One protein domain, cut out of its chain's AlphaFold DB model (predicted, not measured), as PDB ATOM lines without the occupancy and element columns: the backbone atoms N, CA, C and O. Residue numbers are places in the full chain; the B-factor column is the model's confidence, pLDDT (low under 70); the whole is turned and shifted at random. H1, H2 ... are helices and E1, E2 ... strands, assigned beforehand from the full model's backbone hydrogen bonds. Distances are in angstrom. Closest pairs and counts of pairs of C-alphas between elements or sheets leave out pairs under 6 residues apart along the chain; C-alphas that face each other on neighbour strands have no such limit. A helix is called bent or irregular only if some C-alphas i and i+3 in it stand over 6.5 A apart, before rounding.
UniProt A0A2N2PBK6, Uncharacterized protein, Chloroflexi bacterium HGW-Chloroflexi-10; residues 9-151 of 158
ATOM      1  N   LEU A   9     -13.008 -10.596  26.243       97.50
ATOM      2  CA  LEU A   9     -13.541 -11.118  24.986       97.50
ATOM      3  C   LEU A   9     -14.371 -10.051  24.255       97.50
ATOM      4  O   LEU A   9     -14.793  -9.065  24.865       97.50
ATOM      5  N   PRO A  10     -14.607 -10.227  22.943       97.69
ATOM      6  CA  PRO A  10     -15.432  -9.319  22.161       97.69
ATOM      7  C   PRO A  10     -16.857  -9.161  22.696       97.69
ATOM      8  O   PRO A  10     -17.514 -10.162  23.005       97.69
ATOM      9  N   ASN A  11     -17.378  -7.930  22.682       97.75
ATOM     10  CA  ASN A  11     -18.762  -7.629  23.073       97.75
ATOM     11  C   ASN A  11     -19.786  -8.529  22.377       97.75
ATOM     12  O   ASN A  11     -20.674  -9.066  23.037       97.75
ATOM     13  N   ARG A  12     -19.637  -8.767  21.067       96.56
ATOM     14  CA  ARG A  12     -20.524  -9.649  20.293       96.56
ATOM     15  C   ARG A  12     -20.664 -11.045  20.904       96.56
ATOM     16  O   ARG A  12     -21.765 -11.588  20.915       96.56
ATOM     17  N   ILE A  13     -19.588 -11.624  21.440       96.06
ATOM     18  CA  ILE A  13     -19.630 -12.972  22.030       96.06
ATOM     19  C   ILE A  13     -20.479 -12.971  23.308       96.06
ATOM     20  O   ILE A  13     -21.338 -13.839  23.478       96.06
ATOM     21  N   ALA A  14     -20.275 -11.991  24.190       96.62
ATOM     22  CA  ALA A  14     -21.083 -11.837  25.399       96.62
ATOM     23  C   ALA A  14     -22.541 -11.482  25.080       96.62
ATOM     24  O   ALA A  14     -23.461 -12.058  25.661       96.62
ATOM     25  N   ARG A  15     -22.762 -10.596  24.103       97.31
ATOM     26  CA  ARG A  15     -24.091 -10.210  23.619       97.31
ATOM     27  C   ARG A  15     -24.887 -11.423  23.157       97.31
ATOM     28  O   ARG A  15     -26.015 -11.600  23.603       97.31
ATOM     29  N   VAL A  16     -24.310 -12.267  22.297       96.88
ATOM     30  CA  VAL A  16     -24.987 -13.477  21.802       96.88
ATOM     31  C   VAL A  16     -25.367 -14.394  22.959       96.88
ATOM     32  O   VAL A  16     -26.475 -14.923  22.961       96.88
ATOM     33  N   MET A  17     -24.498 -14.553  23.961       96.81
ATOM     34  CA  MET A  17     -24.823 -15.330  25.158       96.81
ATOM     35  C   MET A  17     -26.017 -14.728  25.913       96.81
ATOM     36  O   MET A  17     -26.993 -15.438  26.133       96.81
ATOM     37  N   LEU A  18     -25.972 -13.443  26.270       96.94
ATOM     38  CA  LEU A  18     -27.021 -12.789  27.062       96.94
ATOM     39  C   LEU A  18     -28.372 -12.763  26.340       96.94
ATOM     40  O   LEU A  18     -29.381 -13.141  26.927       96.94
ATOM     41  N   VAL A  19     -28.388 -12.395  25.056       96.56
ATOM     42  CA  VAL A  19     -29.612 -12.393  24.238       96.56
ATOM     43  C   VAL A  19     -30.185 -13.806  24.137       96.56
ATOM     44  O   VAL A  19     -31.356 -14.007  24.434       96.56
ATOM     45  N   THR A  20     -29.354 -14.806  23.822       97.12
ATOM     46  CA  THR A  20     -29.828 -16.194  23.709       97.12
ATOM     47  C   THR A  20     -30.363 -16.721  25.038       97.12
ATOM     48  O   THR A  20     -31.353 -17.446  25.065       97.12
ATOM     49  N   LEU A  21     -29.708 -16.399  26.156       96.88
ATOM     50  CA  LEU A  21     -30.195 -16.800  27.473       96.88
ATOM     51  C   LEU A  21     -31.545 -16.140  27.768       96.88
ATOM     52  O   LEU A  21     -32.458 -16.859  28.169       96.88
ATOM     53  N   SER A  22     -31.698 -14.840  27.486       95.81
ATOM     54  CA  SER A  22     -32.977 -14.123  27.606       95.81
ATOM     55  C   SER A  22     -34.086 -14.802  26.797       95.81
ATOM     56  O   SER A  22     -35.144 -15.108  27.343       95.81
ATOM     57  N   ASP A  23     -33.819 -15.147  25.535       96.25
ATOM     58  CA  ASP A  23     -34.790 -15.816  24.658       96.25
ATOM     59  C   ASP A  23     -35.212 -17.199  25.187       96.25
ATOM     60  O   ASP A  23     -36.340 -17.643  24.972       96.25
ATOM     61  N   LEU A  24     -34.310 -17.911  25.872       95.38
ATOM     62  CA  LEU A  24     -34.559 -19.271  26.354       95.38
ATOM     63  C   LEU A  24     -35.248 -19.333  27.718       95.38
ATOM     64  O   LEU A  24     -36.026 -20.261  27.945       95.38
ATOM     65  N   MET A  25     -34.912 -18.429  28.639       94.75
ATOM     66  CA  MET A  25     -35.404 -18.453  30.025       94.75
ATOM     67  C   MET A  25     -36.351 -17.296  30.366       94.75
ATOM     68  O   MET A  25     -36.890 -17.249  31.471       94.75
ATOM     69  N   GLY A  26     -36.572 -16.385  29.417       95.12
ATOM     70  CA  GLY A  26     -37.325 -15.151  29.598       95.12
ATOM     71  C   GLY A  26     -36.515 -14.067  30.308       95.12
ATOM     72  O   GLY A  26     -35.576 -14.343  31.059       95.12
ATOM     73  N   GLU A  27     -36.934 -12.815  30.120       93.50
ATOM     74  CA  GLU A  27     -36.284 -11.634  30.699       93.50
ATOM     75  C   GLU A  27     -36.205 -11.713  32.233       93.50
ATOM     76  O   GLU A  27     -35.142 -11.526  32.817       93.50
ATOM     77  N   HIS A  28     -37.299 -12.093  32.903       94.12
ATOM     78  CA  HIS A  28     -37.302 -12.280  34.359       94.12
ATOM     79  C   HIS A  28     -36.341 -13.384  34.815       94.12
ATOM     80  O   HIS A  28     -35.679 -13.238  35.844       94.12
ATOM     81  N   GLY A  29     -36.248 -14.472  34.047       94.38
ATOM     82  CA  GLY A  29     -35.349 -15.583  34.339       94.38
ATOM     83  C   GLY A  29     -33.881 -15.182  34.218       94.38
ATOM     84  O   GLY A  29     -33.080 -15.531  35.088       94.38
ATOM     85  N   LEU A  30     -33.537 -14.414  33.180       96.06
ATOM     86  CA  LEU A  30     -32.191 -13.878  32.999       96.06
ATOM     87  C   LEU A  30     -31.862 -12.853  34.086       96.06
ATOM     88  O   LEU A  30     -30.794 -12.926  34.690       96.06
ATOM     89  N   ASN A  31     -32.788 -11.946  34.395       95.19
ATOM     90  CA  ASN A  31     -32.577 -10.917  35.409       95.19
ATOM     91  C   ASN A  31     -32.338 -11.524  36.798       95.19
ATOM     92  O   ASN A  31     -31.445 -11.062  37.514       95.19
ATOM     93  N   ALA A  32     -33.066 -12.587  37.157       94.12
ATOM     94  CA  ALA A  32     -32.841 -13.327  38.397       94.12
ATOM     95  C   ALA A  32     -31.435 -13.953  38.447       94.12
ATOM     96  O   ALA A  32     -30.734 -13.808  39.452       94.12
ATOM     97  N   ALA A  33     -30.997 -14.582  37.351       95.00
ATOM     98  CA  ALA A  33     -29.661 -15.170  37.245       95.00
ATOM     99  C   ALA A  33     -28.548 -14.112  37.332       95.00
ATOM    100  O   ALA A  33     -27.586 -14.299  38.075       95.00
ATOM    101  N   LEU A  34     -28.697 -12.981  36.636       95.31
ATOM    102  CA  LEU A  34     -27.746 -11.863  36.661       95.31
ATOM    103  C   LEU A  34     -27.659 -11.204  38.039       95.31
ATOM    104  O   LEU A  34     -26.566 -10.910  38.518       95.31
ATOM    105  N   HIS A  35     -28.795 -11.009  38.710       93.56
ATOM    106  CA  HIS A  35     -28.806 -10.457  40.062       93.56
ATOM    107  C   HIS A  35     -28.059 -11.375  41.035       93.56
ATOM    108  O   HIS A  35     -27.220 -10.916  41.808       93.56
ATOM    109  N   ARG A  36     -28.313 -12.686  40.949       90.75
ATOM    110  CA  ARG A  36     -27.632 -13.692  41.772       90.75
ATOM    111  C   ARG A  36     -26.135 -13.789  41.470       90.75
ATOM    112  O   ARG A  36     -25.355 -13.983  42.394       90.75
ATOM    113  N   ALA A  37     -25.743 -13.587  40.214       92.69
ATOM    114  CA  ALA A  37     -24.348 -13.497  39.785       92.69
ATOM    115  C   ALA A  37     -23.641 -12.200  40.229       92.69
ATOM    116  O   ALA A  37     -22.444 -12.051  39.996       92.69
ATOM    117  N   GLY A  38     -24.352 -11.246  40.841       92.75
ATOM    118  CA  GLY A  38     -23.784  -9.950  41.217       92.75
ATOM    119  C   GLY A  38     -23.527  -9.022  40.028       92.75
ATOM    120  O   GLY A  38     -22.639  -8.176  40.127       92.75
ATOM    121  N   LEU A  39     -24.304  -9.186  38.950       94.31
ATOM    122  CA  LEU A  39     -24.219  -8.457  37.680       94.31
ATOM    123  C   LEU A  39     -25.546  -7.759  37.282       94.31
ATOM    124  O   LEU A  39     -26.029  -7.938  36.155       94.31
ATOM    125  N   PRO A  40     -26.212  -7.009  38.181       92.06
ATOM    126  CA  PRO A  40     -27.500  -6.378  37.879       92.06
ATOM    127  C   PRO A  40     -27.446  -5.377  36.708       92.06
ATOM    128  O   PRO A  40     -28.469  -5.126  36.077       92.06
ATOM    129  N   GLU A  41     -26.282  -4.823  36.376       90.19
ATOM    130  CA  GLU A  41     -26.092  -3.869  35.278       90.19
ATOM    131  C   GLU A  41     -26.443  -4.449  33.898       90.19
ATOM    132  O   GLU A  41     -27.017  -3.752  33.056       90.19
ATOM    133  N   TYR A  42     -26.193  -5.744  33.672       90.19
ATOM    134  CA  TYR A  42     -26.474  -6.395  32.387       90.19
ATOM    135  C   TYR A  42     -27.967  -6.677  32.159       90.19
ATOM    136  O   TYR A  42     -28.333  -7.133  31.078       90.19
ATOM    137  N   GLN A  43     -28.838  -6.366  33.128       87.25
ATOM    138  CA  GLN A  43     -30.294  -6.378  32.936       87.25
ATOM    139  C   GLN A  43     -30.750  -5.250  31.999       87.25
ATOM    140  O   GLN A  43     -31.736  -5.392  31.284       87.25
ATOM    141  N   GLN A  44     -30.032  -4.121  32.002       83.25
ATOM    142  CA  GLN A  44     -30.384  -2.920  31.235       83.25
ATOM    143  C   GLN A  44     -29.355  -2.595  30.147       83.25
ATOM    144  O   GLN A  44     -29.678  -1.918  29.171       83.25
ATOM    145  N   LEU A  45     -28.118  -3.076  30.296       87.38
ATOM    146  CA  LEU A  45     -26.999  -2.750  29.417       87.38
ATOM    147  C   LEU A  45     -26.483  -3.996  28.695       87.38
ATOM    148  O   LEU A  45     -25.437  -4.543  29.032       87.38
ATOM    149  N   ILE A  46     -27.197  -4.443  27.664       91.62
ATOM    150  CA  ILE A  46     -26.686  -5.508  26.792       91.62
ATOM    151  C   ILE A  46     -25.452  -4.988  26.023       91.62
ATOM    152  O   ILE A  46     -25.543  -3.916  25.417       91.62
ATOM    153  N   PRO A  47     -24.326  -5.736  25.968       96.00
ATOM    154  CA  PRO A  47     -23.125  -5.313  25.246       96.00
ATOM    155  C   PRO A  47     -23.421  -4.952  23.781       96.00
ATOM    156  O   PRO A  47     -24.271  -5.602  23.157       96.00
ATOM    157  N   PRO A  48     -22.741  -3.947  23.202       96.69
ATOM    158  CA  PRO A  48     -22.973  -3.537  21.820       96.69
ATOM    159  C   PRO A  48     -22.612  -4.656  20.834       96.69
ATOM    160  O   PRO A  48     -21.789  -5.528  21.112       96.69
ATOM    161  N   ASP A  49     -23.228  -4.649  19.654       96.31
ATOM    162  CA  ASP A  49     -22.929  -5.632  18.608       96.31
ATOM    163  C   ASP A  49     -21.668  -5.249  17.815       96.31
ATOM    164  O   ASP A  49     -21.726  -4.859  16.648       96.31
ATOM    165  N   ASN A  50     -20.509  -5.331  18.467       96.62
ATOM    166  CA  ASN A  50     -19.208  -5.063  17.862       96.62
ATOM    167  C   ASN A  50     -18.143  -6.070  18.342       96.62
ATOM    168  O   ASN A  50     -18.379  -6.890  19.234       96.62
ATOM    169  N   MET A  51     -16.964  -6.032  17.718       95.62
ATOM    170  CA  MET A  51     -15.847  -6.927  18.051       95.62
ATOM    171  C   MET A  51     -14.850  -6.313  19.047       95.62
ATOM    172  O   MET A  51     -13.739  -6.817  19.182       95.62
ATOM    173  N   GLU A  52     -15.216  -5.233  19.742       98.00
ATOM    174  CA  GLU A  52     -14.330  -4.606  20.726       98.00
ATOM    175  C   GLU A  52     -14.087  -5.554  21.902       98.00
ATOM    176  O   GLU A  52     -15.025  -6.078  22.511       98.00
ATOM    177  N   LYS A  53     -12.808  -5.783  22.204       96.88
ATOM    178  CA  LYS A  53     -12.342  -6.719  23.228       96.88
ATOM    179  C   LYS A  53     -12.383  -6.058  24.612       96.88
ATOM    180  O   LYS A  53     -11.348  -5.617  25.104       96.88
ATOM    181  N   VAL A  54     -13.578  -5.951  25.199       97.19
ATOM    182  CA  VAL A  54     -13.804  -5.213  26.464       97.19
ATOM    183  C   VAL A  54     -14.691  -5.931  27.485       97.19
ATOM    184  O   VAL A  54     -14.801  -5.465  28.615       97.19
ATOM    185  N   PHE A  55     -15.321  -7.057  27.138       97.44
ATOM    186  CA  PHE A  55     -16.156  -7.795  28.089       97.44
ATOM    187  C   PHE A  55     -15.286  -8.722  28.945       97.44
ATOM    188  O   PHE A  55     -14.595  -9.581  28.395       97.44
ATOM    189  N   ASP A  56     -15.303  -8.547  30.268       97.25
ATOM    190  CA  ASP A  56     -14.382  -9.219  31.194       97.25
ATOM    191  C   ASP A  56     -14.702 -10.718  31.359       97.25
ATOM    192  O   ASP A  56     -15.864 -11.141  31.344       97.25
ATOM    193  N   PHE A  57     -13.671 -11.552  31.508       97.38
ATOM    194  CA  PHE A  57     -13.838 -12.995  31.699       97.38
ATOM    195  C   PHE A  57     -14.562 -13.335  33.000       97.38
ATOM    196  O   PHE A  57     -15.360 -14.271  32.996       97.38
ATOM    197  N   ALA A  58     -14.331 -12.582  34.076       96.81
ATOM    198  CA  ALA A  58     -14.991 -12.818  35.354       96.81
ATOM    199  C   ALA A  58     -16.502 -12.588  35.244       96.81
ATOM    200  O   ALA A  58     -17.294 -13.394  35.727       96.81
ATOM    201  N   ASP A  59     -16.922 -11.568  34.492       96.25
ATOM    202  CA  ASP A  59     -18.343 -11.340  34.216       96.25
ATOM    203  C   ASP A  59     -18.935 -12.476  33.382       96.25
ATOM    204  O   ASP A  59     -20.035 -12.957  33.655       96.25
ATOM    205  N   TYR A  60     -18.196 -12.956  32.380       96.38
ATOM    206  CA  TYR A  60     -18.653 -14.058  31.534       96.38
ATOM    207  C   TYR A  60     -18.843 -15.349  32.343       96.38
ATOM    208  O   TYR A  60     -19.864 -16.029  32.191       96.38
ATOM    209  N   ALA A  61     -17.891 -15.668  33.223       96.06
ATOM    210  CA  ALA A  61     -17.978 -16.790  34.151       96.06
ATOM    211  C   ALA A  61     -19.149 -16.618  35.126       96.06
ATOM    212  O   ALA A  61     -19.963 -17.533  35.274       96.06
ATOM    213  N   ALA A  62     -19.297 -15.436  35.725       95.69
ATOM    214  CA  ALA A  62     -20.362 -15.141  36.675       95.69
ATOM    215  C   ALA A  62     -21.760 -15.288  36.052       95.69
ATOM    216  O   ALA A  62     -22.646 -15.840  36.702       95.69
ATOM    217  N   VAL A  63     -21.965 -14.921  34.779       95.44
ATOM    218  CA  VAL A  63     -23.230 -15.222  34.073       95.44
ATOM    219  C   VAL A  63     -23.484 -16.733  34.011       95.44
ATOM    220  O   VAL A  63     -24.587 -17.188  34.321       95.44
ATOM    221  N   CYS A  64     -22.474 -17.530  33.647       94.56
ATOM    222  CA  CYS A  64     -22.594 -18.991  33.558       94.56
ATOM    223  C   CYS A  64     -22.935 -19.621  34.921       94.56
ATOM    224  O   CYS A  64     -23.803 -20.500  35.015       94.56
ATOM    225  N   THR A  65     -22.278 -19.150  35.982       93.06
ATOM    226  CA  THR A  65     -22.528 -19.575  37.364       93.06
ATOM    227  C   THR A  65     -23.914 -19.143  37.828       93.06
ATOM    228  O   THR A  65     -24.660 -19.973  38.332       93.06
ATOM    229  N   GLY A  66     -24.337 -17.906  37.553       94.06
ATOM    230  CA  GLY A  66     -25.669 -17.403  37.902       94.06
ATOM    231  C   GLY A  66     -26.803 -18.229  37.296       94.06
ATOM    232  O   GLY A  66     -27.780 -18.547  37.980       94.06
ATOM    233  N   VAL A  67     -26.664 -18.658  36.038       95.44
ATOM    234  CA  VAL A  67     -27.608 -19.597  35.406       95.44
ATOM    235  C   VAL A  67     -27.596 -20.953  36.124       95.44
ATOM    236  O   VAL A  67     -28.657 -21.531  36.373       95.44
ATOM    237  N   THR A  68     -26.417 -21.457  36.491       94.62
ATOM    238  CA  THR A  68     -26.267 -22.729  37.221       94.62
ATOM    239  C   THR A  68     -26.881 -22.686  38.611       94.62
ATOM    240  O   THR A  68     -27.613 -23.604  38.978       94.62
ATOM    241  N   ASP A  69     -26.688 -21.597  39.338       93.56
ATOM    242  CA  ASP A  69     -27.241 -21.403  40.673       93.56
ATOM    243  C   ASP A  69     -28.761 -21.205  40.659       93.56
ATOM    244  O   ASP A  69     -29.439 -21.543  41.629       93.56
ATOM    245  N   THR A  70     -29.306 -20.667  39.566       94.38
ATOM    246  CA  THR A  70     -30.745 -20.395  39.425       94.38
ATOM    247  C   THR A  70     -31.526 -21.642  39.010       94.38
ATOM    248  O   THR A  70     -32.603 -21.904  39.540       94.38
ATOM    249  N   TYR A  71     -30.989 -22.435  38.077       94.06
ATOM    250  CA  TYR A  71     -31.705 -23.568  37.464       94.06
ATOM    251  C   TYR A  71     -31.140 -24.944  37.843       94.06
ATOM    252  O   TYR A  71     -31.622 -25.979  37.364       94.06
ATOM    253  N   GLY A  72     -30.102 -24.975  38.678       94.94
ATOM    254  CA  GLY A  72     -29.343 -26.173  39.013       94.94
ATOM    255  C   GLY A  72     -28.524 -26.720  37.831       94.94
ATOM    256  O   GLY A  72     -28.735 -26.356  36.670       94.94
ATOM    257  N   PRO A  73     -27.612 -27.677  38.079       93.44
ATOM    258  CA  PRO A  73     -26.664 -28.158  37.068       93.44
ATOM    259  C   PRO A  73     -27.338 -28.829  35.863       93.44
ATOM    260  O   PRO A  73     -26.860 -28.729  34.732       93.44
ATOM    261  N   ARG A  74     -28.474 -29.511  36.072       94.31
ATOM    262  CA  ARG A  74     -29.218 -30.166  34.982       94.31
ATOM    263  C   ARG A  74     -29.964 -29.156  34.110       94.31
ATOM    264  O   ARG A  74     -29.920 -29.288  32.889       94.31
ATOM    265  N   GLY A  75     -30.618 -28.165  34.721       93.25
ATOM    266  CA  GLY A  75     -31.348 -27.120  34.001       93.25
ATOM    267  C   GLY A  75     -30.399 -26.205  33.234       93.25
ATOM    268  O   GLY A  75     -30.552 -26.019  32.026       93.25
ATOM    269  N   ALA A  76     -29.340 -25.742  33.896       94.62
ATOM    270  CA  ALA A  76     -28.326 -24.890  33.288       94.62
ATOM    271  C   ALA A  76     -27.643 -25.538  32.084       94.62
ATOM    272  O   ALA A  76     -27.447 -24.877  31.069       94.62
ATOM    273  N   LYS A  77     -27.373 -26.850  32.123       95.31
ATOM    274  CA  LYS A  77     -26.807 -27.572  30.973       95.31
ATOM    275  C   LYS A  77     -27.629 -27.385  29.691       95.31
ATOM    276  O   LYS A  77     -27.045 -27.252  28.616       95.31
ATOM    277  N   VAL A  78     -28.961 -27.351  29.778       94.94
ATOM    278  CA  VAL A  78     -29.832 -27.140  28.607       94.94
ATOM    279  C   VAL A  78     -29.647 -25.733  28.040       94.94
ATOM    280  O   VAL A  78     -29.477 -25.585  26.826       94.94
ATOM    281  N   PHE A  79     -29.631 -24.718  28.907       96.12
ATOM    282  CA  PHE A  79     -29.413 -23.326  28.510       96.12
ATOM    283  C   PHE A  79     -28.024 -23.125  27.904       96.12
ATOM    284  O   PHE A  79     -27.914 -22.631  26.783       96.12
ATOM    285  N   MET A  80     -26.976 -23.603  28.576       95.19
ATOM    286  CA  MET A  80     -25.590 -23.423  28.139       95.19
ATOM    287  C   MET A  80     -25.289 -24.139  26.818       95.19
ATOM    288  O   MET A  80     -24.597 -23.584  25.966       95.19
ATOM    289  N   ILE A  81     -25.854 -25.331  26.575       96.19
ATOM    290  CA  ILE A  81     -25.707 -26.016  25.277       96.19
ATOM    291  C   ILE A  81     -26.368 -25.213  24.152       96.19
ATOM    292  O   ILE A  81     -25.818 -25.118  23.053       96.19
ATOM    293  N   ARG A  82     -27.553 -24.642  24.393       96.12
ATOM    294  CA  ARG A  82     -28.261 -23.848  23.380       96.12
ATOM    295  C   ARG A  82     -27.575 -22.504  23.130       96.12
ATOM    296  O   ARG A  82     -27.377 -22.160  21.967       96.12
ATOM    297  N   ALA A  83     -27.118 -21.822  24.178       95.81
ATOM    298  CA  ALA A  83     -26.296 -20.618  24.063       95.81
ATOM    299  C   ALA A  83     -24.992 -20.893  23.293       95.81
ATOM    300  O   ALA A  83     -24.645 -20.154  22.375       95.81
ATOM    301  N   GLY A  84     -24.317 -22.013  23.576       94.00
ATOM    302  CA  GLY A  84     -23.125 -22.440  22.839       94.00
ATOM    303  C   GLY A  84     -23.396 -22.707  21.354       94.00
ATOM    304  O   GLY A  84     -22.605 -22.307  20.502       94.00
ATOM    305  N   ARG A  85     -24.537 -23.324  21.016       95.75
ATOM    306  CA  ARG A  85     -24.968 -23.514  19.618       95.75
ATOM    307  C   ARG A  85     -25.246 -22.188  18.915       95.75
ATOM    308  O   ARG A  85     -24.826 -22.030  17.772       95.75
ATOM    309  N   ALA A  86     -25.904 -21.242  19.580       95.69
ATOM    310  CA  ALA A  86     -26.126 -19.906  19.032       95.69
ATOM    311  C   ALA A  86     -24.797 -19.170  18.794       95.69
ATOM    312  O   ALA A  86     -24.582 -18.625  17.712       95.69
ATOM    313  N   GLY A  87     -23.860 -19.248  19.745       94.00
ATOM    314  CA  GLY A  87     -22.501 -18.723  19.587       94.00
ATOM    315  C   GLY A  87     -21.752 -19.354  18.411       94.00
ATOM    316  O   GLY A  87     -21.146 -18.641  17.611       94.00
ATOM    317  N   PHE A  88     -21.843 -20.677  18.246       93.00
ATOM    318  CA  PHE A  88     -21.270 -21.374  17.093       93.00
ATOM    319  C   PHE A  88     -21.869 -20.877  15.772       93.00
ATOM    320  O   PHE A  88     -21.120 -20.549  14.859       93.00
ATOM    321  N   LEU A  89     -23.197 -20.775  15.668       91.88
ATOM    322  CA  LEU A  89     -23.871 -20.295  14.455       91.88
ATOM    323  C   LEU A  89     -23.543 -18.831  14.137       91.88
ATOM    324  O   LEU A  89     -23.444 -18.469  12.966       91.88
ATOM    325  N   ASN A  90     -23.336 -18.001  15.159       90.38
ATOM    326  CA  ASN A  90     -22.896 -16.622  14.978       90.38
ATOM    327  C   ASN A  90     -21.451 -16.552  14.442       90.38
ATOM    328  O   ASN A  90     -21.167 -15.766  13.543       90.38
ATOM    329  N   GLY A  91     -20.554 -17.407  14.945       87.75
ATOM    330  CA  GLY A  91     -19.142 -17.421  14.548       87.75
ATOM    331  C   GLY A  91     -18.840 -18.164  13.241       87.75
ATOM    332  O   GLY A  91     -17.922 -17.778  12.518       87.75
ATOM    333  N   ILE A  92     -19.603 -19.210  12.900       90.06
ATOM    334  CA  ILE A  92     -19.294 -20.107  11.768       90.06
ATOM    335  C   ILE A  92     -19.290 -19.389  10.414       90.06
ATOM    336  O   ILE A  92     -18.608 -19.824   9.490       90.06
ATOM    337  N   GLN A  93     -19.990 -18.260  10.296       87.50
ATOM    338  CA  GLN A  93     -20.008 -17.464   9.069       87.50
ATOM    339  C   GLN A  93     -18.614 -16.952   8.685       87.50
ATOM    340  O   GLN A  93     -18.273 -16.969   7.506       87.50
ATOM    341  N   GLY A  94     -17.767 -16.587   9.657       87.06
ATOM    342  CA  GLY A  94     -16.386 -16.173   9.378       87.06
ATOM    343  C   GLY A  94     -15.545 -17.305   8.781       87.06
ATOM    344  O   GLY A  94     -14.780 -17.093   7.842       87.06
ATOM    345  N   PHE A  95     -15.747 -18.535   9.261       88.56
ATOM    346  CA  PHE A  95     -15.105 -19.717   8.690       88.56
ATOM    347  C   PHE A  95     -15.577 -19.976   7.255       88.56
ATOM    348  O   PHE A  95     -14.759 -20.231   6.373       88.56
ATOM    349  N   ILE A  96     -16.890 -19.895   7.012       87.62
ATOM    350  CA  ILE A  96     -17.476 -20.101   5.681       87.62
ATOM    351  C   ILE A  96     -16.967 -19.042   4.700       87.62
ATOM    352  O   ILE A  96     -16.601 -19.385   3.582       87.62
ATOM    353  N   GLN A  97     -16.866 -17.778   5.107       88.88
ATOM    354  CA  GLN A  97     -16.311 -16.722   4.254       88.88
ATOM    355  C   GLN A  97     -14.845 -16.983   3.888       88.88
ATOM    356  O   GLN A  97     -14.446 -16.756   2.749       88.88
ATOM    357  N   GLN A  98     -14.048 -17.489   4.832       87.31
ATOM    358  CA  GLN A  98     -12.621 -17.721   4.612       87.31
ATOM    359  C   GLN A  98     -12.318 -19.006   3.825       87.31
ATOM    360  O   GLN A  98     -11.375 -19.027   3.039       87.31
ATOM    361  N   TYR A  99     -13.086 -20.079   4.038       86.12
ATOM    362  CA  TYR A  99     -12.775 -21.410   3.495       86.12
ATOM    363  C   TYR A  99     -13.872 -22.014   2.618       86.12
ATOM    364  O   TYR A  99     -13.627 -23.030   1.970       86.12
ATOM    365  N   GLY A 100     -15.068 -21.427   2.577       83.19
ATOM    366  CA  GLY A 100     -16.241 -21.975   1.892       83.19
ATOM    367  C   GLY A 100     -15.975 -22.260   0.420       83.19
ATOM    368  O   GLY A 100     -16.112 -23.403  -0.005       83.19
ATOM    369  N   ALA A 101     -15.464 -21.274  -0.322       83.12
ATOM    370  CA  ALA A 101     -15.128 -21.442  -1.735       83.12
ATOM    371  C   ALA A 101     -14.093 -22.558  -1.969       83.12
ATOM    372  O   ALA A 101     -14.243 -23.360  -2.886       83.12
ATOM    373  N   SER A 102     -13.064 -22.667  -1.120       79.81
ATOM    374  CA  SER A 102     -12.050 -23.725  -1.229       79.81
ATOM    375  C   SER A 102     -12.607 -25.116  -0.919       79.81
ATOM    376  O   SER A 102     -12.158 -26.101  -1.502       79.81
ATOM    377  N   LEU A 103     -13.582 -25.213  -0.014       79.38
ATOM    378  CA  LEU A 103     -14.262 -26.468   0.301       79.38
ATOM    379  C   LEU A 103     -15.245 -26.855  -0.822       79.38
ATOM    380  O   LEU A 103     -15.313 -28.022  -1.206       79.38
ATOM    381  N   GLU A 104     -15.955 -25.889  -1.400       73.19
ATOM    382  CA  GLU A 104     -16.926 -26.100  -2.483       73.19
ATOM    383  C   GLU A 104     -16.283 -26.346  -3.853       73.19
ATOM    384  O   GLU A 104     -16.852 -27.077  -4.663       73.19
ATOM    385  N   ALA A 105     -15.073 -25.828  -4.099       66.44
ATOM    386  CA  ALA A 105     -14.353 -25.961  -5.372       66.44
ATOM    387  C   ALA A 105     -14.125 -27.419  -5.817       66.44
ATOM    388  O   ALA A 105     -13.868 -27.681  -6.989       66.44
ATOM    389  N   THR A 106     -14.244 -28.384  -4.901       61.50
ATOM    390  CA  THR A 106     -14.144 -29.815  -5.220       61.50
ATOM    391  C   THR A 106     -15.423 -30.410  -5.825       61.50
ATOM    392  O   THR A 106     -15.401 -31.569  -6.246       61.50
ATOM    393  N   GLY A 107     -16.541 -29.666  -5.855       58.62
ATOM    394  CA  GLY A 107     -17.843 -30.112  -6.378       58.62
ATOM    395  C   GLY A 107     -18.446 -31.314  -5.638       58.62
ATOM    396  O   GLY A 107     -19.436 -31.893  -6.082       58.62
ATOM    397  N   LYS A 108     -17.836 -31.722  -4.520       68.50
ATOM    398  CA  LYS A 108     -18.180 -32.904  -3.728       68.50
ATOM    399  C   LYS A 108     -18.460 -32.501  -2.289       68.50
ATOM    400  O   LYS A 108     -17.940 -31.511  -1.778       68.50
ATOM    401  N   LEU A 109     -19.244 -33.326  -1.601       76.00
ATOM    402  CA  LEU A 109     -19.408 -33.208  -0.159       76.00
ATOM    403  C   LEU A 109     -18.045 -33.412   0.522       76.00
ATOM    404  O   LEU A 109     -17.525 -34.525   0.550       76.00
ATOM    405  N   VAL A 110     -17.457 -32.340   1.063       81.44
ATOM    406  CA  VAL A 110     -16.163 -32.444   1.748       81.44
ATOM    407  C   VAL A 110     -16.322 -33.254   3.050       81.44
ATOM    408  O   VAL A 110     -17.164 -32.889   3.883       81.44
ATOM    409  N   PRO A 111     -15.530 -34.326   3.257       87.19
ATOM    410  CA  PRO A 111     -15.594 -35.157   4.457       87.19
ATOM    411  C   PRO A 111     -15.273 -34.397   5.748       87.19
ATOM    412  O   PRO A 111     -14.469 -33.462   5.766       87.19
ATOM    413  N   LEU A 112     -15.843 -34.858   6.866       86.31
ATOM    414  CA  LEU A 112     -15.577 -34.282   8.189       86.31
ATOM    415  C   LEU A 112     -14.099 -34.386   8.587       86.31
ATOM    416  O   LEU A 112     -13.584 -33.469   9.217       86.31
ATOM    417  N   SER A 113     -13.403 -35.446   8.164       87.25
ATOM    418  CA  SER A 113     -11.963 -35.624   8.393       87.25
ATOM    419  C   SER A 113     -11.105 -34.492   7.819       87.25
ATOM    420  O   SER A 113     -10.013 -34.257   8.321       87.25
ATOM    421  N   ILE A 114     -11.607 -33.762   6.815       88.38
ATOM    422  CA  ILE A 114     -10.949 -32.580   6.241       88.38
ATOM    423  C   ILE A 114     -11.454 -31.298   6.916       88.38
ATOM    424  O   ILE A 114     -10.660 -30.442   7.304       88.38
ATOM    425  N   LYS A 115     -12.776 -31.159   7.085       88.31
ATOM    426  CA  LYS A 115     -13.387 -29.943   7.659       88.31
ATOM    427  C   LYS A 115     -12.982 -29.712   9.112       88.31
ATOM    428  O   LYS A 115     -12.720 -28.578   9.494       88.31
ATOM    429  N   LEU A 116     -12.957 -30.774   9.915       91.25
ATOM    430  CA  LEU A 116     -12.750 -30.694  11.357       91.25
ATOM    431  C   LEU A 116     -11.382 -30.101  11.734       91.25
ATOM    432  O   LEU A 116     -11.386 -29.103  12.450       91.25
ATOM    433  N   PRO A 117     -10.227 -30.609  11.253       92.38
ATOM    434  CA  PRO A 117      -8.936 -29.998  11.578       92.38
ATOM    435  C   PRO A 117      -8.823 -28.551  11.101       92.38
ATOM    436  O   PRO A 117      -8.247 -27.722  11.805       92.38
ATOM    437  N   LEU A 118      -9.377 -28.231   9.927       92.44
ATOM    438  CA  LEU A 118      -9.369 -26.870   9.397       92.44
ATOM    439  C   LEU A 118     -10.164 -25.924  10.303       92.44
ATOM    440  O   LEU A 118      -9.666 -24.867  10.686       92.44
ATOM    441  N   PHE A 119     -11.369 -26.338  10.699       93.12
ATOM    442  CA  PHE A 119     -12.221 -25.583  11.609       93.12
ATOM    443  C   PHE A 119     -11.591 -25.424  12.996       93.12
ATOM    444  O   PHE A 119     -11.567 -24.317  13.525       93.12
ATOM    445  N   LEU A 120     -11.032 -26.496  13.570       95.31
ATOM    446  CA  LEU A 120     -10.381 -26.457  14.882       95.31
ATOM    447  C   LEU A 120      -9.171 -25.510  14.893       95.31
ATOM    448  O   LEU A 120      -9.024 -24.707  15.814       95.31
ATOM    449  N   LYS A 121      -8.332 -25.547  13.851       93.62
ATOM    450  CA  LYS A 121      -7.205 -24.610  13.706       93.62
ATOM    451  C   LYS A 121      -7.688 -23.170  13.548       93.62
ATOM    452  O   LYS A 121      -7.139 -22.269  14.179       93.62
ATOM    453  N   TRP A 122      -8.723 -22.958  12.738       94.81
ATOM    454  CA  TRP A 122      -9.297 -21.634  12.526       94.81
ATOM    455  C   TRP A 122      -9.889 -21.044  13.808       94.81
ATOM    456  O   TRP A 122      -9.569 -19.908  14.146       94.81
ATOM    457  N   ILE A 123     -10.695 -21.804  14.556       93.88
ATOM    458  CA  ILE A 123     -11.343 -21.285  15.768       93.88
ATOM    459  C   ILE A 123     -10.328 -21.020  16.886       93.88
ATOM    460  O   ILE A 123     -10.452 -20.023  17.591       93.88
ATOM    461  N   ALA A 124      -9.296 -21.861  17.026       96.06
ATOM    462  CA  ALA A 124      -8.217 -21.622  17.982       96.06
ATOM    463  C   ALA A 124      -7.477 -20.318  17.663       96.06
ATOM    464  O   ALA A 124      -7.328 -19.461  18.532       96.06
ATOM    465  N   ARG A 125      -7.100 -20.127  16.392       95.50
ATOM    466  CA  ARG A 125      -6.487 -18.886  15.913       95.50
ATOM    467  C   ARG A 125      -7.391 -17.679  16.162       95.50
ATOM    468  O   ARG A 125      -6.946 -16.708  16.761       95.50
ATOM    469  N   ASN A 126      -8.655 -17.756  15.753       94.12
ATOM    470  CA  ASN A 126      -9.597 -16.651  15.887       94.12
ATOM    471  C   ASN A 126      -9.799 -16.244  17.355       94.12
ATOM    472  O   ASN A 126      -9.786 -15.053  17.658       94.12
ATOM    473  N   TYR A 127      -9.923 -17.203  18.277       94.88
ATOM    474  CA  TYR A 127     -10.028 -16.888  19.701       94.88
ATOM    475  C   TYR A 127      -8.762 -16.245  20.264       94.88
ATOM    476  O   TYR A 127      -8.889 -15.274  21.008       94.88
ATOM    477  N   ASN A 128      -7.576 -16.720  19.882       96.56
ATOM    478  CA  ASN A 128      -6.308 -16.124  20.319       96.56
ATOM    479  C   ASN A 128      -6.089 -14.707  19.759       96.56
ATOM    480  O   ASN A 128      -5.432 -13.891  20.395       96.56
ATOM    481  N   GLU A 129      -6.607 -14.408  18.563       95.50
ATOM    482  CA  GLU A 129      -6.446 -13.095  17.918       95.50
ATOM    483  C   GLU A 129      -7.488 -12.067  18.386       95.50
ATOM    484  O   GLU A 129      -7.194 -10.877  18.467       95.50
ATOM    485  N   THR A 130      -8.716 -12.504  18.676       95.31
ATOM    486  CA  THR A 130      -9.846 -11.595  18.952       95.31
ATOM    487  C   THR A 130     -10.183 -11.450  20.431       95.31
ATOM    488  O   THR A 130     -10.947 -10.564  20.804       95.31
ATOM    489  N   SER A 131      -9.626 -12.296  21.293       97.25
ATOM    490  CA  SER A 131      -9.867 -12.276  22.734       97.25
ATOM    491  C   SER A 131      -8.581 -12.568  23.491       97.25
ATOM    492  O   SER A 131      -7.585 -12.961  22.898       97.25
ATOM    493  N   ASP A 132      -8.610 -12.440  24.811       97.75
ATOM    494  CA  ASP A 132      -7.487 -12.849  25.645       97.75
ATOM    495  C   ASP A 132      -7.465 -14.354  25.917       97.75
ATOM    496  O   ASP A 132      -6.666 -14.789  26.738       97.75
ATOM    497  N   ARG A 133      -8.307 -15.162  25.251       96.50
ATOM    498  CA  ARG A 133      -8.289 -16.627  25.369       96.50
ATOM    499  C   ARG A 133      -6.952 -17.180  24.887       96.50
ATOM    500  O   ARG A 133      -6.330 -16.627  23.990       96.50
ATOM    501  N   LEU A 134      -6.561 -18.320  25.452       96.88
ATOM    502  CA  LEU A 134      -5.418 -19.103  24.989       96.88
ATOM    503  C   LEU A 134      -5.894 -20.506  24.641       96.88
ATOM    504  O   LEU A 134      -6.128 -21.330  25.524       96.88
ATOM    505  N   VAL A 135      -6.062 -20.760  23.349       96.94
ATOM    506  CA  VAL A 135      -6.594 -22.006  22.804       96.94
ATOM    507  C   VAL A 135      -5.547 -22.686  21.933       96.94
ATOM    508  O   VAL A 135      -4.992 -22.083  21.015       96.94
ATOM    509  N   GLU A 136      -5.322 -23.967  22.196       96.69
ATOM    510  CA  GLU A 136      -4.440 -24.841  21.435       96.69
ATOM    511  C   GLU A 136      -5.230 -26.031  20.881       96.69
ATOM    512  O   GLU A 136      -6.151 -26.544  21.520       96.69
ATOM    513  N   VAL A 137      -4.857 -26.489  19.684       97.12
ATOM    514  CA  VAL A 137      -5.367 -27.734  19.105       97.12
ATOM    515  C   VAL A 137      -4.195 -28.642  18.769       97.12
ATOM    516  O   VAL A 137      -3.330 -28.258  17.983       97.12
ATOM    517  N   LYS A 138      -4.195 -29.856  19.323       95.94
ATOM    518  CA  LYS A 138      -3.207 -30.901  19.019       95.94
ATOM    519  C   LYS A 138      -3.856 -32.016  18.212       95.94
ATOM    520  O   LYS A 138      -4.959 -32.453  18.535       95.94
ATOM    521  N   ASP A 139      -3.161 -32.475  17.180       94.75
ATOM    522  CA  ASP A 139      -3.516 -33.682  16.436       94.75
ATOM    523  C   ASP A 139      -2.856 -34.887  17.117       94.75
ATOM    524  O   ASP A 139      -1.630 -34.945  17.227       94.75
ATOM    525  N   ALA A 140      -3.669 -35.813  17.623       95.25
ATOM    526  CA  ALA A 140      -3.222 -37.044  18.272       95.25
ATOM    527  C   ALA A 140      -3.394 -38.273  17.353       95.25
ATOM    528  O   ALA A 140      -3.439 -39.412  17.821       95.25
ATOM    529  N   GLY A 141      -3.525 -38.059  16.042       92.94
ATOM    530  CA  GLY A 141      -3.674 -39.092  15.022       92.94
ATOM    531  C   GLY A 141      -5.112 -39.591  14.883       92.94
ATOM    532  O   GLY A 141      -5.735 -39.405  13.841       92.94
ATOM    533  N   ASN A 142      -5.665 -40.226  15.922       93.00
ATOM    534  CA  ASN A 142      -7.044 -40.749  15.903       93.00
ATOM    535  C   ASN A 142      -8.080 -39.801  16.535       93.00
ATOM    536  O   ASN A 142      -9.281 -40.065  16.460       93.00
ATOM    537  N   HIS A 143      -7.635 -38.713  17.162       94.12
ATOM    538  CA  HIS A 143      -8.484 -37.679  17.745       94.12
ATOM    539  C   HIS A 143      -7.751 -36.335  17.777       94.12
ATOM    540  O   HIS A 143      -6.544 -36.259  17.550       94.12
ATOM    541  N   TYR A 144      -8.491 -35.274  18.092       95.69
ATOM    542  CA  TYR A 144      -7.932 -33.951  18.343       95.69
ATOM    543  C   TYR A 144      -8.107 -33.588  19.812       95.69
ATOM    544  O   TYR A 144      -9.162 -33.841  20.397       95.69
ATOM    545  N   LEU A 145      -7.096 -32.948  20.390       96.25
ATOM    546  CA  LEU A 145      -7.193 -32.312  21.698       96.25
ATOM    547  C   LEU A 145      -7.440 -30.823  21.486       96.25
ATOM    548  O   LEU A 145      -6.580 -30.136  20.942       96.25
ATOM    549  N   TYR A 146      -8.603 -30.331  21.909       95.00
ATOM    550  CA  TYR A 146      -8.901 -28.902  22.000       95.00
ATOM    551  C   TYR A 146      -8.665 -28.455  23.443       95.00
ATOM    552  O   TYR A 146      -9.368 -28.899  24.350       95.00
ATOM    553  N   ILE A 147      -7.664 -27.607  23.658       95.88
ATOM    554  CA  ILE A 147      -7.187 -27.219  24.986       95.88
ATOM    555  C   ILE A 147      -7.397 -25.716  25.145       95.88
ATOM    556  O   ILE A 147      -6.835 -24.923  24.396       95.88
ATOM    557  N   ASN A 148      -8.209 -25.319  26.121       94.31
ATOM    558  CA  ASN A 148      -8.461 -23.918  26.442       94.31
ATOM    559  C   ASN A 148      -7.711 -23.551  27.730       94.31
ATOM    560  O   ASN A 148      -8.262 -23.654  28.822       94.31
ATOM    561  N   ASN A 149      -6.443 -23.165  27.587       95.25
ATOM    562  CA  ASN A 149      -5.531 -22.846  28.691       95.25
ATOM    563  C   ASN A 149      -5.955 -21.598  29.473       95.25
ATOM    564  O   ASN A 149      -5.564 -21.423  30.623       95.25
ATOM    565  N   ARG A 150      -6.741 -20.716  28.850       95.62
ATOM    566  CA  ARG A 150      -7.283 -19.521  29.494       95.62
ATOM    567  C   ARG A 150      -8.734 -19.339  29.075       95.62
ATOM    568  O   ARG A 150      -9.048 -18.728  28.052       95.62
ATOM    569  N   CYS A 151      -9.599 -19.939  29.880       94.44
ATOM    570  CA  CYS A 151     -11.006 -20.150  29.591       94.44
ATOM    571  C   CYS A 151     -11.889 -19.117  30.316       94.44
ATOM    572  O   CYS A 151     -11.893 -19.104  31.542       94.44
TER     573      CYS A 151
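Overview. This is residues 9 to 151 of the 158 residues of an uncharacterized protein of Chloroflexi bacterium HGW-Chloroflexi-10 (UniProt A0A2N2PBK6). Two lobes are joined by the long arm H4b of the bent helix H4: at one end H1, H2, H3 and arm H4a cluster, mostly crossed, and at the other H5 packs on one face of the small hairpin E2-E3. Residues 104 to 110 stick out. The printed part has 143 residues in the order H1 H2 H3 E1 H4 H5 E2 E3, mostly helix, with an antiparallel sheet E2-E3. It is only just compact, close to loose, with a radius of gyration of the C-alphas of 17.1 A, and spans 50 by 30 by 27 A.

Along the chain. H1, residues 11 to 25, begins at C-alpha 11 (-18.762, -7.629, 23.073) and is 21.0 A long. H2 is residues 27 to 36, H3 40 to 43 and E1 53 to 56. H4, residues 57 to 104, was assigned as one helix by its hydrogen bonds but is bent, with C-alphas 70 and 73 9.1 A apart; its arms are H4a, 57 to 70, 20.0 A, and H4b, 73 to 104, 40.8 A. H4b is irregular, C-alphas 98 and 101 being 7.8 A apart, with a kink of 65 degrees near residue 96. H5 is residues 112 to 130, 25.8 A; E2 is 134 to 139; E3, 144 to 150, ends at C-alpha 150 (-7.283, -19.521, 29.494).

Arrangement. H1 touches H4b at a steep tilt of 47 degrees, closest at the C-alphas of Met 17 and Ala 83, 5.6 A. H2 touches H4a, closest at the C-alphas of Ala 33 and Gly 66, 4.6 A. H3 touches H2, with the C-alphas of Leu 34 and Pro 40 closest, 5.6 A. Residues 9 to 10 pair antiparallel with 53 to 55 of E1. H5 and H4b are close but not clearly touching, about perpendicular at 77 degrees. The closest C-alphas of H5 and E2, Ala 124 and Val 135, are 5.1 A apart. In the hairpin E2 and E3, N 136 and O 147 are 2.8 A apart, within hydrogen-bond range. H1, H2 and H4a have every O i to N i+4 pair within range, H4b 21 of 28 and H5 13 of 15; H3 is too short for one.

Size, cuts and confidence. The C-alphas farthest apart, Gly 38 and Gly 107, are 52.0 A apart. The printed part has no cut and no long link. Residues 105 to 108 have pLDDT under 70.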